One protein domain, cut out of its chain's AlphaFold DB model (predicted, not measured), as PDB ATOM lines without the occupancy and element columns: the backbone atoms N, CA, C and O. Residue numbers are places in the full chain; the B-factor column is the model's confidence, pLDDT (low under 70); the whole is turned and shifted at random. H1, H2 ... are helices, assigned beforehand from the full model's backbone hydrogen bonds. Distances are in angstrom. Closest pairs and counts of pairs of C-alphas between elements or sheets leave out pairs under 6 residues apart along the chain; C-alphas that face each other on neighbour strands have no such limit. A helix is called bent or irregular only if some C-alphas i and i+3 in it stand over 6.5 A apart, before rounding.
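AT A GLANCE: This is residues 132 to 193 of the 366 residues of the protein "Nuclease (RecB family)-like protein" of Petrotoga mobilis (strain DSM 10674 / SJ95) (UniProt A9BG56). One long helix, H4, runs along one side of a small rounded body; H1 and H2 lie on the side across from it, H2 toward H4's first end and H1 toward its last. The short helix H3 packs steeply on residues 182 to 186 of H4, and the long link from H1 to H2 dips toward H4 between those two helices. The printed part has 62 residues with four named helices, in the order H1, H2, H3, H4 along the chain, and no named strand; its class is all helix. The whole is compact, with a radius of gyration of the C-alphas of 10.6 A and spans of 27 by 23 by 18 A.

IN THESE COORDINATES: The longest helix, H4, holds residues 176 to 190 and measures 21.4 A from first to last C-alpha; C-alpha 176 is at (191.537, 159.595, 227.699) and C-alpha 190 at (171.463, 156.976, 220.714). H4 is irregular, but only just: C-alphas 177 and 180 are 7.0 A apart. H3 is residues 162 to 167, 8.8 A long. H2 is residues 149 to 157, 12.5 A long. H1 is residues 132 to 137, 8.8 A long, and begins with C-alpha 132 at (176.273, 145.896, 212.478).

HOW THE PARTS SIT: H4 touches H3 with residues 182 to 186 alone; the closest C-alphas are those of Ile 166 and Lys 186, 6.0 A apart. H3 and H4 run the same way at a steep tilt of 65 degrees. H2 and H4 are close but not clearly touching, with the closest C-alphas, those of Met 151 and Phe 178, 7.5 A apart. Their lines are about perpendicular, at 79 degrees. H2 and H3 are also close but not clearly touching; the closest C-alphas, those of Leu 155 and Pro 162, are 7.2 A apart. The lines of H2 and H3 are only just about perpendicular, at 70.2 degrees. H1 and H4 are near each other, with 6 pairs of C-alphas within 10 A and no pair within 8 A. H1 is apart from H2 and from H3. In H1, H2 and H3 every O i to N i+4 pair is within hydrogen-bond range, and in H4 9 of 11 are.

THE WHOLE: The two C-alphas farthest apart are those of Glu 134 and Lys 173, at 29.0 A, and the first and last printed C-alphas, of His 132 and Val 193, are 18.1 A apart. The printed part has no cut. The link from H1 to H2 is long, with 11 residues; the link from H2 to H3 is tight, with 4, and the link from H3 to H4 is short, with 8. The mean pLDDT of the printed part is 93.4, and no printed residue is under 70.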
ATOM      1  N   HIS A 132     175.527 145.255 211.394       90.31
ATOM      2  CA  HIS A 132     176.273 145.896 212.478       90.31
ATOM      3  C   HIS A 132     175.359 146.352 213.625       90.31
ATOM      4  O   HIS A 132     175.759 146.279 214.783       90.31
ATOM      5  N   LEU A 133     174.127 146.779 213.326       85.38
ATOM      6  CA  LEU A 133     173.126 147.071 214.355       85.38
ATOM      7  C   LEU A 133     172.674 145.803 215.090       85.38
ATOM      8  O   LEU A 133     172.451 145.851 216.296       85.38
ATOM      9  N   GLU A 134     172.550 144.674 214.388       91.12
ATOM     10  CA  GLU A 134     172.281 143.373 215.016       91.12
ATOM     11  C   GLU A 134     173.418 142.981 215.974       91.12
ATOM     12  O   GLU A 134     173.148 142.701 217.138       91.12
ATOM     13  N   PHE A 135     174.681 143.084 215.540       91.38
ATOM     14  CA  PHE A 135     175.849 142.819 216.391       91.38
ATOM     15  C   PHE A 135     175.858 143.677 217.662       91.38
ATOM     16  O   PHE A 135     176.045 143.150 218.756       91.38
ATOM     17  N   LEU A 136     175.567 144.977 217.549       87.25
ATOM     18  CA  LEU A 136     175.454 145.855 218.718       87.25
ATOM     19  C   LEU A 136     174.378 145.401 219.710       87.25
ATOM     20  O   LEU A 136     174.611 145.438 220.917       87.25
ATOM     21  N   ARG A 137     173.206 144.980 219.220       84.56
ATOM     22  CA  ARG A 137     172.101 144.497 220.068       84.56
ATOM     23  C   ARG A 137     172.446 143.191 220.778       84.56
ATOM     24  O   ARG A 137     171.980 142.968 221.889       84.56
ATOM     25  N   GLU A 138     173.273 142.362 220.151       88.38
ATOM     26  CA  GLU A 138     173.799 141.116 220.719       88.38
ATOM     27  C   GLU A 138     175.004 141.340 221.656       88.38
ATOM     28  O   GLU A 138     175.540 140.383 222.212       88.38
ATOM     29  N   GLY A 139     175.430 142.593 221.861       85.00
ATOM     30  CA  GLY A 139     176.564 142.939 222.723       85.00
ATOM     31  C   GLY A 139     177.936 142.747 222.070       85.00
ATOM     32  O   GLY A 139     178.955 142.771 222.761       85.00
ATOM     33  N   ASP A 140     177.994 142.575 220.747       89.38
ATOM     34  CA  ASP A 140     179.245 142.568 219.991       89.38
ATOM     35  C   ASP A 140     179.657 144.001 219.620       89.38
ATOM     36  O   ASP A 140     179.201 144.605 218.645       89.38
ATOM     37  N   TYR A 141     180.586 144.543 220.407       91.75
ATOM     38  CA  TYR A 141     181.145 145.877 220.201       91.75
ATOM     39  C   TYR A 141     182.238 145.939 219.124       91.75
ATOM     40  O   TYR A 141     182.821 147.002 218.920       91.75
ATOM     41  N   SER A 142     182.533 144.846 218.409       90.00
ATOM     42  CA  SER A 142     183.601 144.819 217.399       90.00
ATOM     43  C   SER A 142     183.377 145.780 216.228       90.00
ATOM     44  O   SER A 142     184.328 146.098 215.514       90.00
ATOM     45  N   ILE A 143     182.141 146.244 216.033       91.75
ATOM     46  CA  ILE A 143     181.769 147.229 215.011       91.75
ATOM     47  C   ILE A 143     181.968 148.680 215.462       91.75
ATOM     48  O   ILE A 143     181.911 149.580 214.624       91.75
ATOM     49  N   VAL A 144     182.160 148.930 216.762       94.25
ATOM     50  CA  VAL A 144     182.283 150.285 217.306       94.25
ATOM     51  C   VAL A 144     183.652 150.856 216.920       94.25
ATOM     52  O   VAL A 144     184.687 150.297 217.301       94.25
ATOM     53  N   PRO A 145     183.708 151.995 216.205       92.44
ATOM     54  CA  PRO A 145     184.976 152.586 215.801       92.44
ATOM     55  C   PRO A 145     185.894 152.862 216.997       92.44
ATOM     56  O   PRO A 145     185.494 153.495 217.973       92.44
ATOM     57  N   ASN A 146     187.153 152.431 216.887       93.12
ATOM     58  CA  ASN A 146     188.204 152.571 217.903       93.12
ATOM     59  C   ASN A 146     187.958 151.842 219.243       93.12
ATOM     60  O   ASN A 146     188.766 152.007 220.152       93.12
ATOM     61  N   LEU A 147     186.911 151.020 219.389       94.31
ATOM     62  CA  LEU A 147     186.705 150.202 220.589       94.31
ATOM     63  C   LEU A 147     187.220 148.782 220.337       94.31
ATOM     64  O   LEU A 147     186.532 147.928 219.784       94.31
ATOM     65  N   SER A 148     188.479 148.536 220.693       93.50
ATOM     66  CA  SER A 148     189.091 147.221 220.481       93.50
ATOM     67  C   SER A 148     188.614 146.188 221.508       93.50
ATOM     68  O   SER A 148     188.206 146.535 222.615       93.50
ATOM     69  N   LYS A 149     188.753 144.894 221.179       92.62
ATOM     70  CA  LYS A 149     188.462 143.795 222.120       92.62
ATOM     71  C   LYS A 149     189.263 143.909 223.419       92.62
ATOM     72  O   LYS A 149     188.704 143.710 224.487       92.62
ATOM     73  N   SER A 150     190.541 144.284 223.328       94.81
ATOM     74  CA  SER A 150     191.393 144.498 224.504       94.81
ATOM     75  C   SER A 150     190.886 145.640 225.383       94.81
ATOM     76  O   SER A 150     190.953 145.533 226.594       94.81
ATOM     77  N   MET A 151     190.329 146.706 224.803       95.50
ATOM     78  CA  MET A 151     189.768 147.807 225.597       95.50
ATOM     79  C   MET A 151     188.473 147.417 226.303       95.50
ATOM     80  O   MET A 151     188.233 147.863 227.419       95.50
ATOM     81  N   VAL A 152     187.639 146.594 225.662       94.31
ATOM     82  CA  VAL A 152     186.450 146.030 226.315       94.31
ATOM     83  C   VAL A 152     186.866 145.144 227.490       94.31
ATOM     84  O   VAL A 152     186.255 145.229 228.549       94.31
ATOM     85  N   GLU A 153     187.919 144.343 227.328       95.25
ATOM     86  CA  GLU A 153     188.455 143.508 228.407       95.25
ATOM     87  C   GLU A 153     189.051 144.340 229.553       95.25
ATOM     88  O   GLU A 153     188.768 144.074 230.717       95.25
ATOM     89  N   ASP A 154     189.797 145.405 229.244       96.38
ATOM     90  CA  ASP A 154     190.314 146.336 230.254       96.38
ATOM     91  C   ASP A 154     189.176 146.954 231.088       96.38
ATOM     92  O   ASP A 154     189.277 147.017 232.312       96.38
ATOM     93  N   LEU A 155     188.075 147.378 230.448       95.38
ATOM     94  CA  LEU A 155     186.902 147.914 231.149       95.38
ATOM     95  C   LEU A 155     186.268 146.864 232.074       95.38
ATOM     96  O   LEU A 155     185.964 147.170 233.227       95.38
ATOM     97  N   LYS A 156     186.149 145.612 231.618       93.94
ATOM     98  CA  LYS A 156     185.642 144.504 232.443       93.94
ATOM     99  C   LYS A 156     186.523 144.223 233.653       93.94
ATOM    100  O   LYS A 156     185.998 144.064 234.750       93.94
ATOM    101  N   ASN A 157     187.845 144.243 233.488       96.38
ATOM    102  CA  ASN A 157     188.797 144.090 234.594       96.38
ATOM    103  C   ASN A 157     188.682 145.219 235.634       96.38
ATOM    104  O   ASN A 157     188.999 145.020 236.804       96.38
ATOM    105  N   MET A 158     188.187 146.392 235.229       95.25
ATOM    106  CA  MET A 158     187.846 147.508 236.119       95.25
ATOM    107  C   MET A 158     186.424 147.408 236.709       95.25
ATOM    108  O   MET A 158     185.984 148.337 237.381       95.25
ATOM    109  N   ASN A 159     185.698 146.308 236.475       95.69
ATOM    110  CA  ASN A 159     184.276 146.124 236.797       95.69
ATOM    111  C   ASN A 159     183.349 147.163 236.131       95.69
ATOM    112  O   ASN A 159     182.324 147.553 236.692       95.69
ATOM    113  N   LEU A 160     183.707 147.624 234.930       95.00
ATOM    114  CA  LEU A 160     182.945 148.596 234.152       95.00
ATOM    115  C   LEU A 160     182.377 147.954 232.886       95.00
ATOM    116  O   LEU A 160     183.103 147.608 231.958       95.00
ATOM    117  N   GLU A 161     181.052 147.876 232.801       92.81
ATOM    118  CA  GLU A 161     180.373 147.465 231.569       92.81
ATOM    119  C   GLU A 161     180.153 148.673 230.634       92.81
ATOM    120  O   GLU A 161     179.550 149.663 231.066       92.81
ATOM    121  N   PRO A 162     180.574 148.625 229.347       92.69
ATOM    122  CA  PRO A 162     180.542 149.784 228.442       92.69
ATOM    123  C   PRO A 162     179.176 150.478 228.330       92.69
ATOM    124  O   PRO A 162     179.091 151.705 228.389       92.69
ATOM    125  N   LEU A 163     178.090 149.707 228.209       92.12
ATOM    126  CA  LEU A 163     176.736 150.266 228.120       92.12
ATOM    127  C   LEU A 163     176.301 150.944 229.422       92.12
ATOM    128  O   LEU A 163     175.603 151.954 229.378       92.12
ATOM    129  N   THR A 164     176.720 150.418 230.573       93.62
ATOM    130  CA  THR A 164     176.436 151.023 231.880       93.62
ATOM    131  C   THR A 164     177.176 152.346 232.027       93.62
ATOM    132  O   THR A 164     176.568 153.340 232.426       93.62
ATOM    133  N   VAL A 165     178.455 152.399 231.634       94.44
ATOM    134  CA  VAL A 165     179.266 153.630 231.650       94.44
ATOM    135  C   VAL A 165     178.601 154.740 230.836       94.44
ATOM    136  O   VAL A 165     178.526 155.884 231.286       94.44
ATOM    137  N   ILE A 166     178.081 154.399 229.656       94.00
ATOM    138  CA  ILE A 166     177.404 155.348 228.768       94.00
ATOM    139  C   ILE A 166     176.078 155.819 229.366       94.00
ATOM    140  O   ILE A 166     175.867 157.023 229.488       94.00
ATOM    141  N   LYS A 167     175.214 154.889 229.796       92.12
ATOM    142  CA  LYS A 167     173.896 155.207 230.377       92.12
ATOM    143  C   LYS A 167     173.988 156.062 231.640       92.12
ATOM    144  O   LYS A 167     173.087 156.841 231.922       92.12
ATOM    145  N   THR A 168     175.067 155.911 232.403       92.94
ATOM    146  CA  THR A 168     175.303 156.657 233.648       92.94
ATOM    147  C   THR A 168     176.168 157.908 233.456       92.94
ATOM    148  O   THR A 168     176.539 158.540 234.442       92.94
ATOM    149  N   ASN A 169     176.488 158.284 232.207       91.31
ATOM    150  CA  ASN A 169     177.319 159.443 231.851       91.31
ATOM    151  C   ASN A 169     178.675 159.488 232.584       91.31
ATOM    152  O   ASN A 169     179.152 160.544 232.996       91.31
ATOM    153  N   GLN A 170     179.324 158.333 232.743       94.31
ATOM    154  CA  GLN A 170     180.602 158.216 233.456       94.31
ATOM    155  C   GLN A 170     181.834 158.316 232.546       94.31
ATOM    156  O   GLN A 170     182.955 158.225 233.042       94.31
ATOM    157  N   ILE A 171     181.649 158.530 231.237       95.38
ATOM    158  CA  ILE A 171     182.735 158.561 230.239       95.38
ATOM    159  C   ILE A 171     183.858 159.525 230.657       95.38
ATOM    160  O   ILE A 171     185.035 159.185 230.551       95.38
ATOM    161  N   GLU A 172     183.511 160.694 231.201       94.81
ATOM    162  CA  GLU A 172     184.492 161.720 231.571       94.81
ATOM    163  C   GLU A 172     185.420 161.337 232.726       94.81
ATOM    164  O   GLU A 172     186.512 161.899 232.833       94.81
ATOM    165  N   LYS A 173     185.020 160.360 233.548       94.94
ATOM    166  CA  LYS A 173     185.796 159.864 234.694       94.94
ATOM    167  C   LYS A 173     186.883 158.863 234.293       94.94
ATOM    168  O   LYS A 173     187.680 158.471 235.137       94.94
ATOM    169  N   LEU A 174     186.888 158.418 233.036       95.12
ATOM    170  CA  LEU A 174     187.814 157.408 232.536       95.12
ATOM    171  C   LEU A 174     189.028 158.030 231.850       95.12
ATOM    172  O   LEU A 174     188.997 159.172 231.381       95.12
ATOM    173  N   ASP A 175     190.088 157.228 231.728       94.38
ATOM    174  CA  ASP A 175     191.280 157.596 230.973       94.38
ATOM    175  C   ASP A 175     190.931 158.051 229.554       94.38
ATOM    176  O   ASP A 175     190.057 157.488 228.883       94.38
ATOM    177  N   LYS A 176     191.706 159.015 229.042       92.81
ATOM    178  CA  LYS A 176     191.537 159.595 227.699       92.81
ATOM    179  C   LYS A 176     191.402 158.537 226.598       92.81
ATOM    180  O   LYS A 176     190.662 158.747 225.638       92.81
ATOM    181  N   ARG A 177     192.074 157.386 226.749       94.50
ATOM    182  CA  ARG A 177     192.002 156.272 225.791       94.50
ATOM    183  C   ARG A 177     190.585 155.711 225.624       94.50
ATOM    184  O   ARG A 177     190.237 155.337 224.512       94.50
ATOM    185  N   PHE A 178     189.760 155.694 226.673       95.50
ATOM    186  CA  PHE A 178     188.399 155.142 226.628       95.50
ATOM    187  C   PHE A 178     187.342 156.152 226.191       95.50
ATOM    188  O   PHE A 178     186.313 155.742 225.654       95.50
ATOM    189  N   LYS A 179     187.594 157.455 226.370       95.12
ATOM    190  CA  LYS A 179     186.598 158.504 226.112       95.12
ATOM    191  C   LYS A 179     186.042 158.440 224.692       95.12
ATOM    192  O   LYS A 179     184.855 158.189 224.501       95.12
ATOM    193  N   LYS A 180     186.904 158.592 223.680       94.69
ATOM    194  CA  LYS A 180     186.473 158.625 222.274       94.69
ATOM    195  C   LYS A 180     185.760 157.334 221.826       94.69
ATOM    196  O   LYS A 180     184.692 157.441 221.227       94.69
ATOM    197  N   PRO A 181     186.276 156.124 222.107       95.81
ATOM    198  CA  PRO A 181     185.570 154.883 221.776       95.81
ATOM    199  C   PRO A 181     184.213 154.730 222.470       95.81
ATOM    200  O   PRO A 181     183.264 154.255 221.848       95.81
ATOM    201  N   LEU A 182     184.088 155.160 223.729       96.69
ATOM    202  CA  LEU A 182     182.810 155.123 224.442       96.69
ATOM    203  C   LEU A 182     181.822 156.163 223.913       96.69
ATOM    204  O   LEU A 182     180.643 155.845 223.792       96.69
ATOM    205  N   TYR A 183     182.278 157.350 223.507       97.31
ATOM    206  CA  TYR A 183     181.431 158.296 222.776       97.31
ATOM    207  C   TYR A 183     181.003 157.760 221.409       97.31
ATOM    208  O   TYR A 183     179.869 157.988 220.999       97.31
ATOM    209  N   ASN A 184     181.851 156.996 220.713       96.19
ATOM    210  CA  ASN A 184     181.451 156.320 219.476       96.19
ATOM    211  C   ASN A 184     180.356 155.276 219.732       96.19
ATOM    212  O   ASN A 184     179.388 155.219 218.977       96.19
ATOM    213  N   LEU A 185     180.472 154.477 220.802       95.44
ATOM    214  CA  LEU A 185     179.408 153.552 221.202       95.44
ATOM    215  C   LEU A 185     178.134 154.315 221.597       95.44
ATOM    216  O   LEU A 185     177.055 153.955 221.140       95.44
ATOM    217  N   LYS A 186     178.252 155.391 222.384       95.75
ATOM    218  CA  LYS A 186     177.119 156.226 222.808       95.75
ATOM    219  C   LYS A 186     176.370 156.791 221.606       95.75
ATOM    220  O   LYS A 186     175.170 156.581 221.474       95.75
ATOM    221  N   SER A 187     177.115 157.403 220.690       96.00
ATOM    222  CA  SER A 187     176.611 157.933 219.431       96.00
ATOM    223  C   SER A 187     175.851 156.875 218.629       96.00
ATOM    224  O   SER A 187     174.715 157.113 218.236       96.00
ATOM    225  N   LEU A 188     176.414 155.672 218.465       93.75
ATOM    226  CA  LEU A 188     175.757 154.563 217.762       93.75
ATOM    227  C   LEU A 188     174.447 154.101 218.418       93.75
ATOM    228  O   LEU A 188     173.498 153.785 217.706       93.75
ATOM    229  N   ILE A 189     174.400 154.033 219.751       91.88
ATOM    230  CA  ILE A 189     173.219 153.569 220.495       91.88
ATOM    231  C   ILE A 189     172.095 154.607 220.468       91.88
ATOM    232  O   ILE A 189     170.932 154.247 220.310       91.88
ATOM    233  N   GLU A 190     172.437 155.883 220.614       93.69
ATOM    234  CA  GLU A 190     171.463 156.976 220.714       93.69
ATOM    235  C   GLU A 190     171.147 157.615 219.356       93.69
ATOM    236  O   GLU A 190     170.220 158.413 219.249       93.69
ATOM    237  N   ASN A 191     171.883 157.236 218.307       94.06
ATOM    238  CA  ASN A 191     171.775 157.776 216.955       94.06
ATOM    239  C   ASN A 191     171.950 159.309 216.894       94.06
ATOM    240  O   ASN A 191     171.245 160.008 216.165       94.06
ATOM    241  N   GLN A 192     172.900 159.833 217.671       95.81
ATOM    242  CA  GLN A 192     173.151 161.270 217.823       95.81
ATOM    243  C   GLN A 192     174.618 161.621 217.610       95.81
ATOM    244  O   GLN A 192     175.509 160.830 217.922       95.81
ATOM    245  N   VAL A 193     174.868 162.825 217.098       97.81
ATOM    246  CA  VAL A 193     176.220 163.379 216.989       97.81
ATOM    247  C   VAL A 193     176.651 163.955 218.331       97.81
ATOM    248  O   VAL A 193     175.901 164.684 218.971       97.81
TER     249      VAL A 193